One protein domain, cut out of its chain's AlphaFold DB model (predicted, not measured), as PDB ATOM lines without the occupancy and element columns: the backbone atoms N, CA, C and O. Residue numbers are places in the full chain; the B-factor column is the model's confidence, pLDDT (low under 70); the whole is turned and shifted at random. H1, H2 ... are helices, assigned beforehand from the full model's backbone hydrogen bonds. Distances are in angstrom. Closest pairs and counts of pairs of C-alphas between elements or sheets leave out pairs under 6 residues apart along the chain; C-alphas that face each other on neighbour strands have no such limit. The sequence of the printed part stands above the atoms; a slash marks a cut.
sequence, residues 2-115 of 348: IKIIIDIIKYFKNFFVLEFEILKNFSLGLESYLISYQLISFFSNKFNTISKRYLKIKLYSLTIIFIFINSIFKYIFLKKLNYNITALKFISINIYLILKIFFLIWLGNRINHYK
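This is residues 2 to 115 of the 348 residues of the protein "SecY-type transporter protein" of Nitzschia sp. (in: Bacillariophyta) (UniProt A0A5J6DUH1). H3, the longest helix, and H4 make a splayed helical hairpin; H2 packs on residues 55 to 67 of H3, and H1 is an arm whose residues 2 to 21 stick out. The 114 printed residues hold four named helices, H1 to H4 along the chain, and no named strand: all helix. It is loose, radius of gyration of the C-alphas 18.8 A, and flat, 67 by 38 by 17 A.

Find C-alpha 52 at (-5.487, -95.034, 17.503); from there H3, residues 52 to 80, runs 42.5 A. H4, residues 87 to 113, runs 39.6 A to (-9.000, -89.355, 1.268). H2 is residues 31 to 44, 19.5 A; H1, residues 2 to 26, 36.3 A.

H3, the hub, touches H4 at a steep tilt of 39 degrees, opposite ways; closest C-alphas Ile 64 and Ile 98, 6.8 A. H2 touches H3 at Tyr 33 and Thr 63, closest C-alphas, 5.0 A. H1 touches H3 with residues 25 to 26 alone; closest C-alphas Phe 26 and Ser 71, 5.9 A. Every helix O i to N i+4 pair is within hydrogen-bond range.

C-alphas Ile 2 and Thr 49 are farthest apart, 68.6 A. The printed part has no cut and no long link. pLDDT is under 70 in residues 2 to 5, 8 to 27 and 44 to 49.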
ATOM      1  N   ILE A   2     -51.035 -59.820  -3.414       51.53
ATOM      2  CA  ILE A   2     -49.575 -59.619  -3.586       51.53
ATOM      3  C   ILE A   2     -48.920 -58.913  -2.379       51.53
ATOM      4  O   ILE A   2     -47.869 -59.340  -1.916       51.53
ATOM      5  N   LYS A   3     -49.576 -57.896  -1.800       61.94
ATOM      6  CA  LYS A   3     -49.094 -57.190  -0.596       61.94
ATOM      7  C   LYS A   3     -48.945 -58.114   0.626       61.94
ATOM      8  O   LYS A   3     -47.920 -58.075   1.289       61.94
ATOM      9  N   ILE A   4     -49.904 -59.021   0.839       68.19
ATOM     10  CA  ILE A   4     -49.877 -60.022   1.922       68.19
ATOM     11  C   ILE A   4     -48.711 -61.001   1.718       68.19
ATOM     12  O   ILE A   4     -47.986 -61.297   2.660       68.19
ATOM     13  N   ILE A   5     -48.479 -61.454   0.482       62.88
ATOM     14  CA  ILE A   5     -47.341 -62.326   0.147       62.88
ATOM     15  C   ILE A   5     -46.008 -61.604   0.408       62.88
ATOM     16  O   ILE A   5     -45.105 -62.184   1.005       62.88
ATOM     17  N   ILE A   6     -45.886 -60.329   0.022       74.25
ATOM     18  CA  ILE A   6     -44.687 -59.515   0.284       74.25
ATOM     19  C   ILE A   6     -44.450 -59.339   1.789       74.25
ATOM     20  O   ILE A   6     -43.307 -59.438   2.236       74.25
ATOM     21  N   ASP A   7     -45.502 -59.107   2.572       71.12
ATOM     22  CA  ASP A   7     -45.396 -58.938   4.023       71.12
ATOM     23  C   ASP A   7     -45.027 -60.254   4.727       71.12
ATOM     24  O   ASP A   7     -44.167 -60.253   5.608       71.12
ATOM     25  N   ILE A   8     -45.556 -61.393   4.266       65.81
ATOM     26  CA  ILE A   8     -45.148 -62.731   4.723       65.81
ATOM     27  C   ILE A   8     -43.670 -62.989   4.387       65.81
ATOM     28  O   ILE A   8     -42.905 -63.411   5.252       65.81
ATOM     29  N   ILE A   9     -43.224 -62.678   3.165       64.00
ATOM     30  CA  ILE A   9     -41.816 -62.829   2.764       64.00
ATOM     31  C   ILE A   9     -40.906 -61.918   3.598       64.00
ATOM     32  O   ILE A   9     -39.843 -62.356   4.038       64.00
ATOM     33  N   LYS A  10     -41.306 -60.667   3.863       67.00
ATOM     34  CA  LYS A  10     -40.568 -59.755   4.754       67.00
ATOM     35  C   LYS A  10     -40.497 -60.289   6.183       67.00
ATOM     36  O   LYS A  10     -39.431 -60.218   6.793       67.00
ATOM     37  N   TYR A  11     -41.592 -60.845   6.696       68.75
ATOM     38  CA  TYR A  11     -41.644 -61.456   8.021       68.75
ATOM     39  C   TYR A  11     -40.694 -62.657   8.122       68.75
ATOM     40  O   TYR A  11     -39.838 -62.685   9.006       68.75
ATOM     41  N   PHE A  12     -40.751 -63.593   7.167       46.84
ATOM     42  CA  PHE A  12     -39.835 -64.736   7.125       46.84
ATOM     43  C   PHE A  12     -38.383 -64.303   6.944       46.84
ATOM     44  O   PHE A  12     -37.505 -64.842   7.610       46.84
ATOM     45  N   LYS A  13     -38.112 -63.294   6.112       64.38
ATOM     46  CA  LYS A  13     -36.765 -62.737   5.959       64.38
ATOM     47  C   LYS A  13     -36.233 -62.193   7.286       64.38
ATOM     48  O   LYS A  13     -35.113 -62.526   7.655       64.38
ATOM     49  N   ASN A  14     -37.023 -61.417   8.027       55.28
ATOM     50  CA  ASN A  14     -36.601 -60.878   9.323       55.28
ATOM     51  C   ASN A  14     -36.410 -61.983  10.374       55.28
ATOM     52  O   ASN A  14     -35.423 -61.955  11.107       55.28
ATOM     53  N   PHE A  15     -37.299 -62.980  10.410       48.69
ATOM     54  CA  PHE A  15     -37.191 -64.121  11.320       48.69
ATOM     55  C   PHE A  15     -35.937 -64.963  11.033       48.69
ATOM     56  O   PHE A  15     -35.116 -65.177  11.925       48.69
ATOM     57  N   PHE A  16     -35.720 -65.358   9.773       49.16
ATOM     58  CA  PHE A  16     -34.541 -66.127   9.368       49.16
ATOM     59  C   PHE A  16     -33.236 -65.366   9.591       49.16
ATOM     60  O   PHE A  16     -32.250 -65.972  10.001       49.16
ATOM     61  N   VAL A  17     -33.206 -64.051   9.347       54.50
ATOM     62  CA  VAL A  17     -32.005 -63.233   9.579       54.50
ATOM     63  C   VAL A  17     -31.627 -63.237  11.059       54.50
ATOM     64  O   VAL A  17     -30.463 -63.468  11.380       54.50
ATOM     65  N   LEU A  18     -32.600 -63.068  11.957       53.88
ATOM     66  CA  LEU A  18     -32.359 -63.008  13.398       53.88
ATOM     67  C   LEU A  18     -31.926 -64.376  13.958       53.88
ATOM     68  O   LEU A  18     -30.996 -64.460  14.759       53.88
ATOM     69  N   GLU A  19     -32.524 -65.475  13.486       55.19
ATOM     70  CA  GLU A  19     -32.098 -66.831  13.861       55.19
ATOM     71  C   GLU A  19     -30.732 -67.215  13.286       55.19
ATOM     72  O   GLU A  19     -29.922 -67.838  13.978       55.19
ATOM     73  N   PHE A  20     -30.437 -66.799  12.054       57.44
ATOM     74  CA  PHE A  20     -29.131 -66.999  11.438       57.44
ATOM     75  C   PHE A  20     -28.039 -66.211  12.166       57.44
ATOM     76  O   PHE A  20     -26.943 -66.728  12.381       57.44
ATOM     77  N   GLU A  21     -28.332 -64.986  12.595       59.53
ATOM     78  CA  GLU A  21     -27.403 -64.149  13.351       59.53
ATOM     79  C   GLU A  21     -27.116 -64.736  14.741       59.53
ATOM     80  O   GLU A  21     -25.953 -64.831  15.147       59.53
ATOM     81  N   ILE A  22     -28.145 -65.254  15.422       59.19
ATOM     82  CA  ILE A  22     -27.978 -66.008  16.670       59.19
ATOM     83  C   ILE A  22     -27.099 -67.243  16.421       59.19
ATOM     84  O   ILE A  22     -26.065 -67.392  17.071       59.19
ATOM     85  N   LEU A  23     -27.430 -68.103  15.452       61.50
ATOM     86  CA  LEU A  23     -26.654 -69.319  15.156       61.50
ATOM     87  C   LEU A  23     -25.203 -69.023  14.744       61.50
ATOM     88  O   LEU A  23     -24.287 -69.759  15.128       61.50
ATOM     89  N   LYS A  24     -24.968 -67.931  14.009       66.12
ATOM     90  CA  LYS A  24     -23.629 -67.453  13.637       66.12
ATOM     91  C   LYS A  24     -22.793 -67.125  14.876       66.12
ATOM     92  O   LYS A  24     -21.624 -67.500  14.921       66.12
ATOM     93  N   ASN A  25     -23.391 -66.513  15.898       59.25
ATOM     94  CA  ASN A  25     -22.695 -66.126  17.130       59.25
ATOM     95  C   ASN A  25     -22.284 -67.318  18.014       59.25
ATOM     96  O   ASN A  25     -21.324 -67.209  18.782       59.25
ATOM     97  N   PHE A  26     -22.969 -68.458  17.890       60.03
ATOM     98  CA  PHE A  26     -22.662 -69.686  18.633       60.03
ATOM     99  C   PHE A  26     -21.644 -70.613  17.936       60.03
ATOM    100  O   PHE A  26     -21.093 -71.518  18.565       60.03
ATOM    101  N   SER A  27     -21.383 -70.408  16.644       67.50
ATOM    102  CA  SER A  27     -20.583 -71.306  15.803       67.50
ATOM    103  C   SER A  27     -19.069 -71.161  16.026       67.50
ATOM    104  O   SER A  27     -18.479 -70.171  15.600       67.50
ATOM    105  N   LEU A  28     -18.416 -72.197  16.575       70.31
ATOM    106  CA  LEU A  28     -16.946 -72.365  16.525       70.31
ATOM    107  C   LEU A  28     -16.439 -73.041  15.241       70.31
ATOM    108  O   LEU A  28     -15.231 -73.162  15.053       70.31
ATOM    109  N   GLY A  29     -17.333 -73.533  14.380       79.88
ATOM    110  CA  GLY A  29     -16.924 -74.296  13.200       79.88
ATOM    111  C   GLY A  29     -16.065 -75.511  13.572       79.88
ATOM    112  O   GLY A  29     -16.330 -76.192  14.562       79.88
ATOM    113  N   LEU A  30     -15.011 -75.775  12.796       84.56
ATOM    114  CA  LEU A  30     -14.065 -76.868  13.063       84.56
ATOM    115  C   LEU A  30     -13.054 -76.565  14.184       84.56
ATOM    116  O   LEU A  30     -12.261 -77.445  14.531       84.56
ATOM    117  N   GLU A  31     -13.060 -75.365  14.774       84.75
ATOM    118  CA  GLU A  31     -12.083 -74.989  15.802       84.75
ATOM    119  C   GLU A  31     -12.150 -75.906  17.026       84.75
ATOM    120  O   GLU A  31     -11.108 -76.336  17.514       84.75
ATOM    121  N   SER A  32     -13.348 -76.281  17.485       87.50
ATOM    122  CA  SER A  32     -13.522 -77.177  18.640       87.50
ATOM    123  C   SER A  32     -12.854 -78.541  18.424       87.50
ATOM    124  O   SER A  32     -12.201 -79.076  19.326       87.50
ATOM    125  N   TYR A  33     -12.948 -79.078  17.206       90.56
ATOM    126  CA  TYR A  33     -12.284 -80.315  16.805       90.56
ATOM    127  C   TYR A  33     -10.762 -80.150  16.769       90.56
ATOM    128  O   TYR A  33     -10.025 -80.997  17.275       90.56
ATOM    129  N   LEU A  34     -10.275 -79.040  16.210       87.19
ATOM    130  CA  LEU A  34      -8.842 -78.769  16.089       87.19
ATOM    131  C   LEU A  34      -8.182 -78.489  17.447       87.19
ATOM    132  O   LEU A  34      -7.066 -78.951  17.681       87.19
ATOM    133  N   ILE A  35      -8.873 -77.813  18.366       86.75
ATOM    134  CA  ILE A  35      -8.440 -77.618  19.758       86.75
ATOM    135  C   ILE A  35      -8.344 -78.970  20.470       86.75
ATOM    136  O   ILE A  35      -7.330 -79.281  21.096       86.75
ATOM    137  N   SER A  36      -9.366 -79.815  20.315       90.12
ATOM    138  CA  SER A  36      -9.384 -81.163  20.893       90.12
ATOM    139  C   SER A  36      -8.236 -82.020  20.362       90.12
ATOM    140  O   SER A  36      -7.547 -82.692  21.131       90.12
ATOM    141  N   TYR A  37      -7.975 -81.947  19.053       87.88
ATOM    142  CA  TYR A  37      -6.830 -82.598  18.421       87.88
ATOM    143  C   TYR A  37      -5.499 -82.116  19.012       87.88
ATOM    144  O   TYR A  37      -4.634 -82.936  19.317       87.88
ATOM    145  N   GLN A  38      -5.339 -80.806  19.221       83.88
ATOM    146  CA  GLN A  38      -4.129 -80.235  19.820       83.88
ATOM    147  C   GLN A  38      -3.904 -80.734  21.241       83.88
ATOM    148  O   GLN A  38      -2.814 -81.216  21.549       83.88
ATOM    149  N   LEU A  39      -4.935 -80.694  22.080       84.06
ATOM    150  CA  LEU A  39      -4.841 -81.162  23.460       84.06
ATOM    151  C   LEU A  39      -4.486 -82.643  23.525       84.06
ATOM    152  O   LEU A  39      -3.552 -83.022  24.231       84.06
ATOM    153  N   ILE A  40      -5.150 -83.480  22.728       84.69
ATOM    154  CA  ILE A  40      -4.819 -84.904  22.669       84.69
ATOM    155  C   ILE A  40      -3.397 -85.120  22.176       84.69
ATOM    156  O   ILE A  40      -2.719 -85.977  22.729       84.69
ATOM    157  N   SER A  41      -2.923 -84.342  21.200       77.38
ATOM    158  CA  SER A  41      -1.543 -84.457  20.724       77.38
ATOM    159  C   SER A  41      -0.509 -84.135  21.814       77.38
ATOM    160  O   SER A  41       0.533 -84.788  21.876       77.38
ATOM    161  N   PHE A  42      -0.812 -83.203  22.730       74.38
ATOM    162  CA  PHE A  42       0.044 -82.929  23.888       74.38
ATOM    163  C   PHE A  42       0.072 -84.099  24.871       74.38
ATOM    164  O   PHE A  42       1.143 -84.471  25.354       74.38
ATOM    165  N   PHE A  43      -1.080 -84.714  25.143       72.81
ATOM    166  CA  PHE A  43      -1.157 -85.847  26.065       72.81
ATOM    167  C   PHE A  43      -0.637 -87.151  25.451       72.81
ATOM    168  O   PHE A  43      -0.016 -87.946  26.156       72.81
ATOM    169  N   SER A  44      -0.812 -87.377  24.145       69.56
ATOM    170  CA  SER A  44      -0.407 -88.623  23.483       69.56
ATOM    171  C   SER A  44       1.102 -88.845  23.504       69.56
ATOM    172  O   SER A  44       1.530 -89.992  23.530       69.56
ATOM    173  N   ASN A  45       1.911 -87.781  23.590       63.41
ATOM    174  CA  ASN A  45       3.364 -87.899  23.754       63.41
ATOM    175  C   ASN A  45       3.775 -88.648  25.036       63.41
ATOM    176  O   ASN A  45       4.897 -89.149  25.106       63.41
ATOM    177  N   LYS A  46       2.890 -88.741  26.040       59.28
ATOM    178  CA  LYS A  46       3.107 -89.534  27.260       59.28
ATOM    179  C   LYS A  46       2.561 -90.961  27.160       59.28
ATOM    180  O   LYS A  46       2.957 -91.810  27.948       59.28
ATOM    181  N   PHE A  47       1.688 -91.244  26.193       58.94
ATOM    182  CA  PHE A  47       0.949 -92.500  26.102       58.94
ATOM    183  C   PHE A  47       1.165 -93.183  24.744       58.94
ATOM    184  O   PHE A  47       0.244 -93.303  23.936       58.94
ATOM    185  N   ASN A  48       2.387 -93.662  24.500       58.47
ATOM    186  CA  ASN A  48       2.750 -94.377  23.266       58.47
ATOM    187  C   ASN A  48       1.963 -95.688  23.041       58.47
ATOM    188  O   ASN A  48       2.021 -96.247  21.950       58.47
ATOM    189  N   THR A  49       1.233 -96.184  24.045       60.19
ATOM    190  CA  THR A  49       0.526 -97.476  24.026       60.19
ATOM    191  C   THR A  49      -0.972 -97.376  23.727       60.19
ATOM    192  O   THR A  49      -1.623 -98.400  23.530       60.19
ATOM    193  N   ILE A  50      -1.557 -96.173  23.678       72.81
ATOM    194  CA  ILE A  50      -3.002 -96.044  23.445       72.81
ATOM    195  C   ILE A  50      -3.308 -96.305  21.968       72.81
ATOM    196  O   ILE A  50      -2.750 -95.667  21.073       72.81
ATOM    197  N   SER A  51      -4.252 -97.213  21.706       79.94
ATOM    198  CA  SER A  51      -4.686 -97.509  20.341       79.94
ATOM    199  C   SER A  51      -5.228 -96.254  19.642       79.94
ATOM    200  O   SER A  51      -5.920 -95.416  20.235       79.94
ATOM    201  N   LYS A  52      -4.973 -96.141  18.332       79.56
ATOM    202  CA  LYS A  52      -5.487 -95.034  17.503       79.56
ATOM    203  C   LYS A  52      -7.013 -94.885  17.611       79.56
ATOM    204  O   LYS A  52      -7.524 -93.770  17.522       79.56
ATOM    205  N   ARG A  53      -7.739 -95.989  17.843       83.50
ATOM    206  CA  ARG A  53      -9.198 -95.997  18.030       83.50
ATOM    207  C   ARG A  53      -9.607 -95.263  19.310       83.50
ATOM    208  O   ARG A  53     -10.482 -94.404  19.243       83.50
ATOM    209  N   TYR A  54      -8.949 -95.527  20.439       84.88
ATOM    210  CA  TYR A  54      -9.250 -94.841  21.703       84.88
ATOM    211  C   TYR A  54      -8.894 -93.353  21.662       84.88
ATOM    212  O   TYR A  54      -9.659 -92.533  22.167       84.88
ATOM    213  N   LEU A  55      -7.783 -92.982  21.011       85.50
ATOM    214  CA  LEU A  55      -7.437 -91.569  20.806       85.50
ATOM    215  C   LEU A  55      -8.513 -90.837  19.994       85.50
ATOM    216  O   LEU A  55      -8.872 -89.713  20.330       85.50
ATOM    217  N   LYS A  56      -9.073 -91.487  18.968       86.88
ATOM    218  CA  LYS A  56     -10.145 -90.914  18.144       86.88
ATOM    219  C   LYS A  56     -11.447 -90.719  18.931       86.88
ATOM    220  O   LYS A  56     -12.078 -89.677  18.795       86.88
ATOM    221  N   ILE A  57     -11.820 -91.677  19.780       89.06
ATOM    222  CA  ILE A  57     -13.001 -91.555  20.654       89.06
ATOM    223  C   ILE A  57     -12.823 -90.388  21.632       89.06
ATOM    224  O   ILE A  57     -13.697 -89.526  21.713       89.06
ATOM    225  N   LYS A  58     -11.663 -90.310  22.304       89.94
ATOM    226  CA  LYS A  58     -11.327 -89.188  23.197       89.94
ATOM    227  C   LYS A  58     -11.375 -87.840  22.480       89.94
ATOM    228  O   LYS A  58     -11.732 -86.831  23.076       89.94
ATOM    229  N   LEU A  59     -11.015 -87.817  21.200       91.38
ATOM    230  CA  LEU A  59     -11.041 -86.605  20.394       91.38
ATOM    231  C   LEU A  59     -12.455 -86.109  20.142       91.38
ATOM    232  O   LEU A  59     -12.720 -84.919  20.310       91.38
ATOM    233  N   TYR A  60     -13.369 -87.008  19.790       92.19
ATOM    234  CA  TYR A  60     -14.767 -86.645  19.603       92.19
ATOM    235  C   TYR A  60     -15.449 -86.233  20.905       92.19
ATOM    236  O   TYR A  60     -16.179 -85.245  20.902       92.19
ATOM    237  N   SER A  61     -15.163 -86.909  22.021       92.31
ATOM    238  CA  SER A  61     -15.722 -86.511  23.317       92.31
ATOM    239  C   SER A  61     -15.219 -85.134  23.760       92.31
ATOM    240  O   SER A  61     -16.028 -84.290  24.139       92.31
ATOM    241  N   LEU A  62     -13.917 -84.853  23.624       92.25
ATOM    242  CA  LEU A  62     -13.368 -83.517  23.882       92.25
ATOM    243  C   LEU A  62     -13.988 -82.457  22.968       92.25
ATOM    244  O   LEU A  62     -14.316 -81.370  23.435       92.25
ATOM    245  N   THR A  63     -14.227 -82.788  21.696       92.69
ATOM    246  CA  THR A  63     -14.861 -81.861  20.744       92.69
ATOM    247  C   THR A  63     -16.249 -81.449  21.228       92.69
ATOM    248  O   THR A  63     -16.562 -80.262  21.237       92.69
ATOM    249  N   ILE A  64     -17.055 -82.410  21.693       91.81
ATOM    250  CA  ILE A  64     -18.385 -82.150  22.262       91.81
ATOM    251  C   ILE A  64     -18.282 -81.252  23.499       91.81
ATOM    252  O   ILE A  64     -19.008 -80.265  23.598       91.81
ATOM    253  N   ILE A  65     -17.341 -81.533  24.405       92.56
ATOM    254  CA  ILE A  65     -17.120 -80.720  25.610       92.56
ATOM    255  C   ILE A  65     -16.803 -79.263  25.240       92.56
ATOM    256  O   ILE A  65     -17.416 -78.349  25.787       92.56
ATOM    257  N   PHE A  66     -15.908 -79.020  24.277       89.50
ATOM    258  CA  PHE A  66     -15.585 -77.656  23.839       89.50
ATOM    259  C   PHE A  66     -16.768 -76.930  23.195       89.50
ATOM    260  O   PHE A  66     -16.900 -75.718  23.371       89.50
ATOM    261  N   ILE A  67     -17.645 -77.650  22.488       89.62
ATOM    262  CA  ILE A  67     -18.885 -77.077  21.944       89.62
ATOM    263  C   ILE A  67     -19.779 -76.588  23.085       89.62
ATOM    264  O   ILE A  67     -20.208 -75.436  23.051       89.62
ATOM    265  N   PHE A  68     -19.997 -77.420  24.109       89.19
ATOM    266  CA  PHE A  68     -20.804 -77.055  25.276       89.19
ATOM    267  C   PHE A  68     -20.202 -75.898  26.073       89.19
ATOM    268  O   PHE A  68     -20.909 -74.964  26.437       89.19
ATOM    269  N   ILE A  69     -18.891 -75.919  26.323       88.44
ATOM    270  CA  ILE A  69     -18.217 -74.827  27.034       88.44
ATOM    271  C   ILE A  69     -18.433 -73.513  26.276       88.44
ATOM    272  O   ILE A  69     -18.891 -72.526  26.854       88.44
ATOM    273  N   ASN A  70     -18.159 -73.495  24.970       84.69
ATOM    274  CA  ASN A  70     -18.314 -72.287  24.169       84.69
ATOM    275  C   ASN A  70     -19.762 -71.804  24.096       84.69
ATOM    276  O   ASN A  70     -20.012 -70.601  24.185       84.69
ATOM    277  N   SER A  71     -20.717 -72.719  23.931       85.62
ATOM    278  CA  SER A  71     -22.123 -72.347  23.861       85.62
ATOM    279  C   SER A  71     -22.598 -71.742  25.177       85.62
ATOM    280  O   SER A  71     -23.267 -70.716  25.138       85.62
ATOM    281  N   ILE A  72     -22.190 -72.280  26.331       86.44
ATOM    282  CA  ILE A  72     -22.493 -71.697  27.646       86.44
ATOM    283  C   ILE A  72     -21.944 -70.269  27.736       86.44
ATOM    284  O   ILE A  72     -22.688 -69.348  28.072       86.44
ATOM    285  N   PHE A  73     -20.675 -70.050  27.374       82.69
ATOM    286  CA  PHE A  73     -20.085 -68.707  27.393       82.69
ATOM    287  C   PHE A  73     -20.820 -67.731  26.466       82.69
ATOM    288  O   PHE A  73     -21.126 -66.608  26.874       82.69
ATOM    289  N   LYS A  74     -21.159 -68.154  25.242       82.06
ATOM    290  CA  LYS A  74     -21.916 -67.333  24.285       82.06
ATOM    291  C   LYS A  74     -23.350 -67.074  24.733       82.06
ATOM    292  O   LYS A  74     -23.852 -65.974  24.533       82.06
ATOM    293  N   TYR A  75     -23.989 -68.038  25.381       84.06
ATOM    294  CA  TYR A  75     -25.321 -67.872  25.949       84.06
ATOM    295  C   TYR A  75     -25.324 -66.834  27.072       84.06
ATOM    296  O   TYR A  75     -26.131 -65.907  27.038       84.06
ATOM    297  N   ILE A  76     -24.383 -66.925  28.021       81.19
ATOM    298  CA  ILE A  76     -24.232 -65.928  29.095       81.19
ATOM    299  C   ILE A  76     -23.965 -64.541  28.493       81.19
ATOM    300  O   ILE A  76     -24.542 -63.550  28.941       81.19
ATOM    301  N   PHE A  77     -23.124 -64.472  27.458       76.88
ATOM    302  CA  PHE A  77     -22.821 -63.233  26.747       76.88
ATOM    303  C   PHE A  77     -24.059 -62.609  26.084       76.88
ATOM    304  O   PHE A  77     -24.370 -61.446  26.334       76.88
ATOM    305  N   LEU A  78     -24.805 -63.383  25.292       78.56
ATOM    306  CA  LEU A  78     -26.006 -62.906  24.599       78.56
ATOM    307  C   LEU A  78     -27.121 -62.525  25.577       78.56
ATOM    308  O   LEU A  78     -27.793 -61.518  25.366       78.56
ATOM    309  N   LYS A  79     -27.262 -63.254  26.691       79.56
ATOM    310  CA  LYS A  79     -28.208 -62.903  27.757       79.56
ATOM    311  C   LYS A  79     -27.917 -61.518  28.348       79.56
ATOM    312  O   LYS A  79     -28.855 -60.783  28.633       79.56
ATOM    313  N   LYS A  80     -26.642 -61.126  28.493       74.94
ATOM    314  CA  LYS A  80     -26.277 -59.764  28.939       74.94
ATOM    315  C   LYS A  80     -26.521 -58.685  27.890       74.94
ATOM    316  O   LYS A  80     -26.738 -57.538  28.255       74.94
ATOM    317  N   LEU A  81     -26.500 -59.039  26.609       74.38
ATOM    318  CA  LEU A  81     -26.899 -58.146  25.519       74.38
ATOM    319  C   LEU A  81     -28.431 -58.076  25.345       74.38
ATOM    320  O   LEU A  81     -28.903 -57.613  24.312       74.38
ATOM    321  N   ASN A  82     -29.203 -58.534  26.338       77.50
ATOM    322  CA  ASN A  82     -30.668 -58.568  26.348       77.50
ATOM    323  C   ASN A  82     -31.297 -59.413  25.223       77.50
ATOM    324  O   ASN A  82     -32.454 -59.204  24.861       77.50
ATOM    325  N   TYR A  83     -30.576 -60.405  24.688       77.06
ATOM    326  CA  TYR A  83     -31.188 -61.396  23.801       77.06
ATOM    327  C   TYR A  83     -31.990 -62.412  24.622       77.06
ATOM    328  O   TYR A  83     -31.440 -63.138  25.455       77.06
ATOM    329  N   ASN A  84     -33.288 -62.519  24.332       79.06
ATOM    330  CA  ASN A  84     -34.171 -63.517  24.935       79.06
ATOM    331  C   ASN A  84     -33.954 -64.895  24.293       79.06
ATOM    332  O   ASN A  84     -34.605 -65.261  23.315       79.06
ATOM    333  N   ILE A  85     -33.026 -65.673  24.852       81.19
ATOM    334  CA  ILE A  85     -32.792 -67.069  24.467       81.19
ATOM    335  C   ILE A  85     -33.365 -67.966  25.565       81.19
ATOM    336  O   ILE A  85     -32.879 -67.966  26.692       81.19
ATOM    337  N   THR A  86     -34.403 -68.740  25.243       86.12
ATOM    338  CA  THR A  86     -34.980 -69.720  26.175       86.12
ATOM    339  C   THR A  86     -34.055 -70.928  26.350       86.12
ATOM    340  O   THR A  86     -33.254 -71.248  25.468       86.12
ATOM    341  N   ALA A  87     -34.185 -71.647  27.470       82.50
ATOM    342  CA  ALA A  87     -33.399 -72.860  27.727       82.50
ATOM    343  C   ALA A  87     -33.608 -73.936  26.641       82.50
ATOM    344  O   ALA A  87     -32.644 -74.537  26.172       82.50
ATOM    345  N   LEU A  88     -34.850 -74.115  26.169       83.31
ATOM    346  CA  LEU A  88     -35.168 -75.007  25.045       83.31
ATOM    347  C   LEU A  88     -34.441 -74.585  23.761       83.31
ATOM    348  O   LEU A  88     -33.822 -75.419  23.097       83.31
ATOM    349  N   LYS A  89     -34.436 -73.280  23.444       83.56
ATOM    350  CA  LYS A  89     -33.706 -72.757  22.283       83.56
ATOM    351  C   LYS A  89     -32.201 -72.996  22.431       83.56
ATOM    352  O   LYS A  89     -31.569 -73.455  21.483       83.56
ATOM    353  N   PHE A  90     -31.634 -72.800  23.619       85.56
ATOM    354  CA  PHE A  90     -30.228 -73.107  23.893       85.56
ATOM    355  C   PHE A  90     -29.876 -74.588  23.661       85.56
ATOM    356  O   PHE A  90     -28.855 -74.888  23.040       85.56
ATOM    357  N   ILE A  91     -30.725 -75.523  24.101       87.19
ATOM    358  CA  ILE A  91     -30.527 -76.962  23.856       87.19
ATOM    359  C   ILE A  91     -30.574 -77.262  22.352       87.19
ATOM    360  O   ILE A  91     -29.667 -77.916  21.833       87.19
ATOM    361  N   SER A  92     -31.567 -76.725  21.634       84.69
ATOM    362  CA  SER A  92     -31.693 -76.926  20.182       84.69
ATOM    363  C   SER A  92     -30.471 -76.411  19.406       84.69
ATOM    364  O   SER A  92     -29.960 -77.099  18.522       84.69
ATOM    365  N   ILE A  93     -29.929 -75.252  19.803       86.38
ATOM    366  CA  ILE A  93     -28.710 -74.675  19.226       86.38
ATOM    367  C   ILE A  93     -27.523 -75.615  19.453       86.38
ATOM    368  O   ILE A  93     -26.770 -75.876  18.518       86.38
ATOM    369  N   ASN A  94     -27.356 -76.164  20.659       86.38
ATOM    370  CA  ASN A  94     -26.263 -77.098  20.947       86.38
ATOM    371  C   ASN A  94     -26.328 -78.362  20.090       86.38
ATOM    372  O   ASN A  94     -25.312 -78.758  19.518       86.38
ATOM    373  N   ILE A  95     -27.512 -78.965  19.955       88.12
ATOM    374  CA  ILE A  95     -27.710 -80.149  19.106       88.12
ATOM    375  C   ILE A  95     -27.338 -79.823  17.655       88.12
ATOM    376  O   ILE A  95     -26.566 -80.555  17.033       88.12
ATOM    377  N   TYR A  96     -27.808 -78.684  17.139       87.75
ATOM    378  CA  TYR A  96     -27.470 -78.225  15.794       87.75
ATOM    379  C   TYR A  96     -25.959 -78.009  15.604       87.75
ATOM    380  O   TYR A  96     -25.392 -78.461  14.609       87.75
ATOM    381  N   LEU A  97     -25.279 -77.364  16.561       87.19
ATOM    382  CA  LEU A  97     -23.827 -77.152  16.509       87.19
ATOM    383  C   LEU A  97     -23.058 -78.473  16.485       87.19
ATOM    384  O   LEU A  97     -22.114 -78.607  15.707       87.19
ATOM    385  N   ILE A  98     -23.466 -79.442  17.308       90.31
ATOM    386  CA  ILE A  98     -22.867 -80.779  17.330       90.31
ATOM    387  C   ILE A  98     -23.015 -81.419  15.947       90.31
ATOM    388  O   ILE A  98     -22.006 -81.761  15.329       90.31
ATOM    389  N   LEU A  99     -24.237 -81.508  15.413       88.38
ATOM    390  CA  LEU A  99     -24.489 -82.106  14.096       88.38
ATOM    391  C   LEU A  99     -23.681 -81.421  12.986       88.38
ATOM    392  O   LEU A  99     -23.004 -82.097  12.208       88.38
ATOM    393  N   LYS A 100     -23.672 -80.083  12.959       86.81
ATOM    394  CA  LYS A 100     -22.890 -79.286  12.004       86.81
ATOM    395  C   LYS A 100     -21.399 -79.627  12.071       86.81
ATOM    396  O   LYS A 100     -20.763 -79.815  11.036       86.81
ATOM    397  N   ILE A 101     -20.824 -79.715  13.269       90.00
ATOM    398  CA  ILE A 101     -19.388 -79.970  13.447       90.00
ATOM    399  C   ILE A 101     -19.031 -81.398  13.042       90.00
ATOM    400  O   ILE A 101     -18.048 -81.596  12.331       90.00
ATOM    401  N   PHE A 102     -19.841 -82.390  13.412       90.56
ATOM    402  CA  PHE A 102     -19.624 -83.771  12.977       90.56
ATOM    403  C   PHE A 102     -19.761 -83.935  11.461       90.56
ATOM    404  O   PHE A 102     -18.964 -84.657  10.858       90.56
ATOM    405  N   PHE A 103     -20.687 -83.211  10.827       88.56
ATOM    406  CA  PHE A 103     -20.776 -83.146   9.371       88.56
ATOM    407  C   PHE A 103     -19.507 -82.546   8.744       88.56
ATOM    408  O   PHE A 103     -18.932 -83.140   7.832       88.56
ATOM    409  N   LEU A 104     -19.003 -81.422   9.270       89.75
ATOM    410  CA  LEU A 104     -17.754 -80.813   8.796       89.75
ATOM    411  C   LEU A 104     -16.546 -81.743   8.984       89.75
ATOM    412  O   LEU A 104     -15.706 -81.847   8.092       89.75
ATOM    413  N   ILE A 105     -16.468 -82.462  10.108       90.88
ATOM    414  CA  ILE A 105     -15.435 -83.478  10.352       90.88
ATOM    415  C   ILE A 105     -15.538 -84.600   9.313       90.88
ATOM    416  O   ILE A 105     -14.524 -85.051   8.773       90.88
ATOM    417  N   TRP A 106     -16.744 -85.095   9.034       93.12
ATOM    418  CA  TRP A 106     -16.951 -86.126   8.021       93.12
ATOM    419  C   TRP A 106     -16.492 -85.646   6.639       93.12
ATOM    420  O   TRP A 106     -15.722 -86.341   5.972       93.12
ATOM    421  N   LEU A 107     -16.867 -84.425   6.255       87.25
ATOM    422  CA  LEU A 107     -16.499 -83.819   4.978       87.25
ATOM    423  C   LEU A 107     -14.979 -83.589   4.877       87.25
ATOM    424  O   LEU A 107     -14.360 -83.942   3.874       87.25
ATOM    425  N   GLY A 108     -14.339 -83.118   5.950       89.19
ATOM    426  CA  GLY A 108     -12.883 -82.978   6.026       89.19
ATOM    427  C   GLY A 108     -12.146 -84.317   5.902       89.19
ATOM    428  O   GLY A 108     -11.119 -84.404   5.225       89.19
ATOM    429  N   ASN A 109     -12.690 -85.395   6.479       88.75
ATOM    430  CA  ASN A 109     -12.156 -86.750   6.300       88.75
ATOM    431  C   ASN A 109     -12.313 -87.253   4.857       88.75
ATOM    432  O   ASN A 109     -11.397 -87.896   4.346       88.75
ATOM    433  N   ARG A 110     -13.430 -86.938   4.186       89.81
ATOM    434  CA  ARG A 110     -13.629 -87.255   2.762       89.81
ATOM    435  C   ARG A 110     -12.617 -86.530   1.878       89.81
ATOM    436  O   ARG A 110     -12.010 -87.172   1.031       89.81
ATOM    437  N   ILE A 111     -12.354 -85.246   2.121       84.94
ATOM    438  CA  ILE A 111     -11.330 -84.494   1.376       84.94
ATOM    439  C   ILE A 111      -9.930 -85.088   1.612       84.94
ATOM    440  O   ILE A 111      -9.166 -85.275   0.667       84.94
ATOM    441  N   ASN A 112      -9.603 -85.451   2.859       84.69
ATOM    442  CA  ASN A 112      -8.319 -86.081   3.192       84.69
ATOM    443  C   ASN A 112      -8.068 -87.397   2.437       84.69
ATOM    444  O   ASN A 112      -6.909 -87.746   2.206       84.69
ATOM    445  N   HIS A 113      -9.122 -88.115   2.035       84.12
ATOM    446  CA  HIS A 113      -9.000 -89.355   1.268       84.12
ATOM    447  C   HIS A 113      -8.280 -89.150  -0.073       84.12
ATOM    448  O   HIS A 113      -7.538 -90.027  -0.510       84.12
ATOM    449  N   TYR A 114      -8.419 -87.973  -0.691       80.56
ATOM    450  CA  TYR A 114      -7.740 -87.652  -1.948       80.56
ATOM    451  C   TYR A 114      -6.228 -87.417  -1.781       80.56
ATOM    452  O   TYR A 114      -5.517 -87.335  -2.774       80.56
ATOM    453  N   LYS A 115      -5.704 -87.320  -0.547       76.50
ATOM    454  CA  LYS A 115      -4.275 -87.114  -0.212       76.50
ATOM    455  C   LYS A 115      -3.612 -85.856  -0.806       76.50
ATOM    456  O   LYS A 115      -2.408 -85.679  -0.631       76.50
TER     457      LYS A 115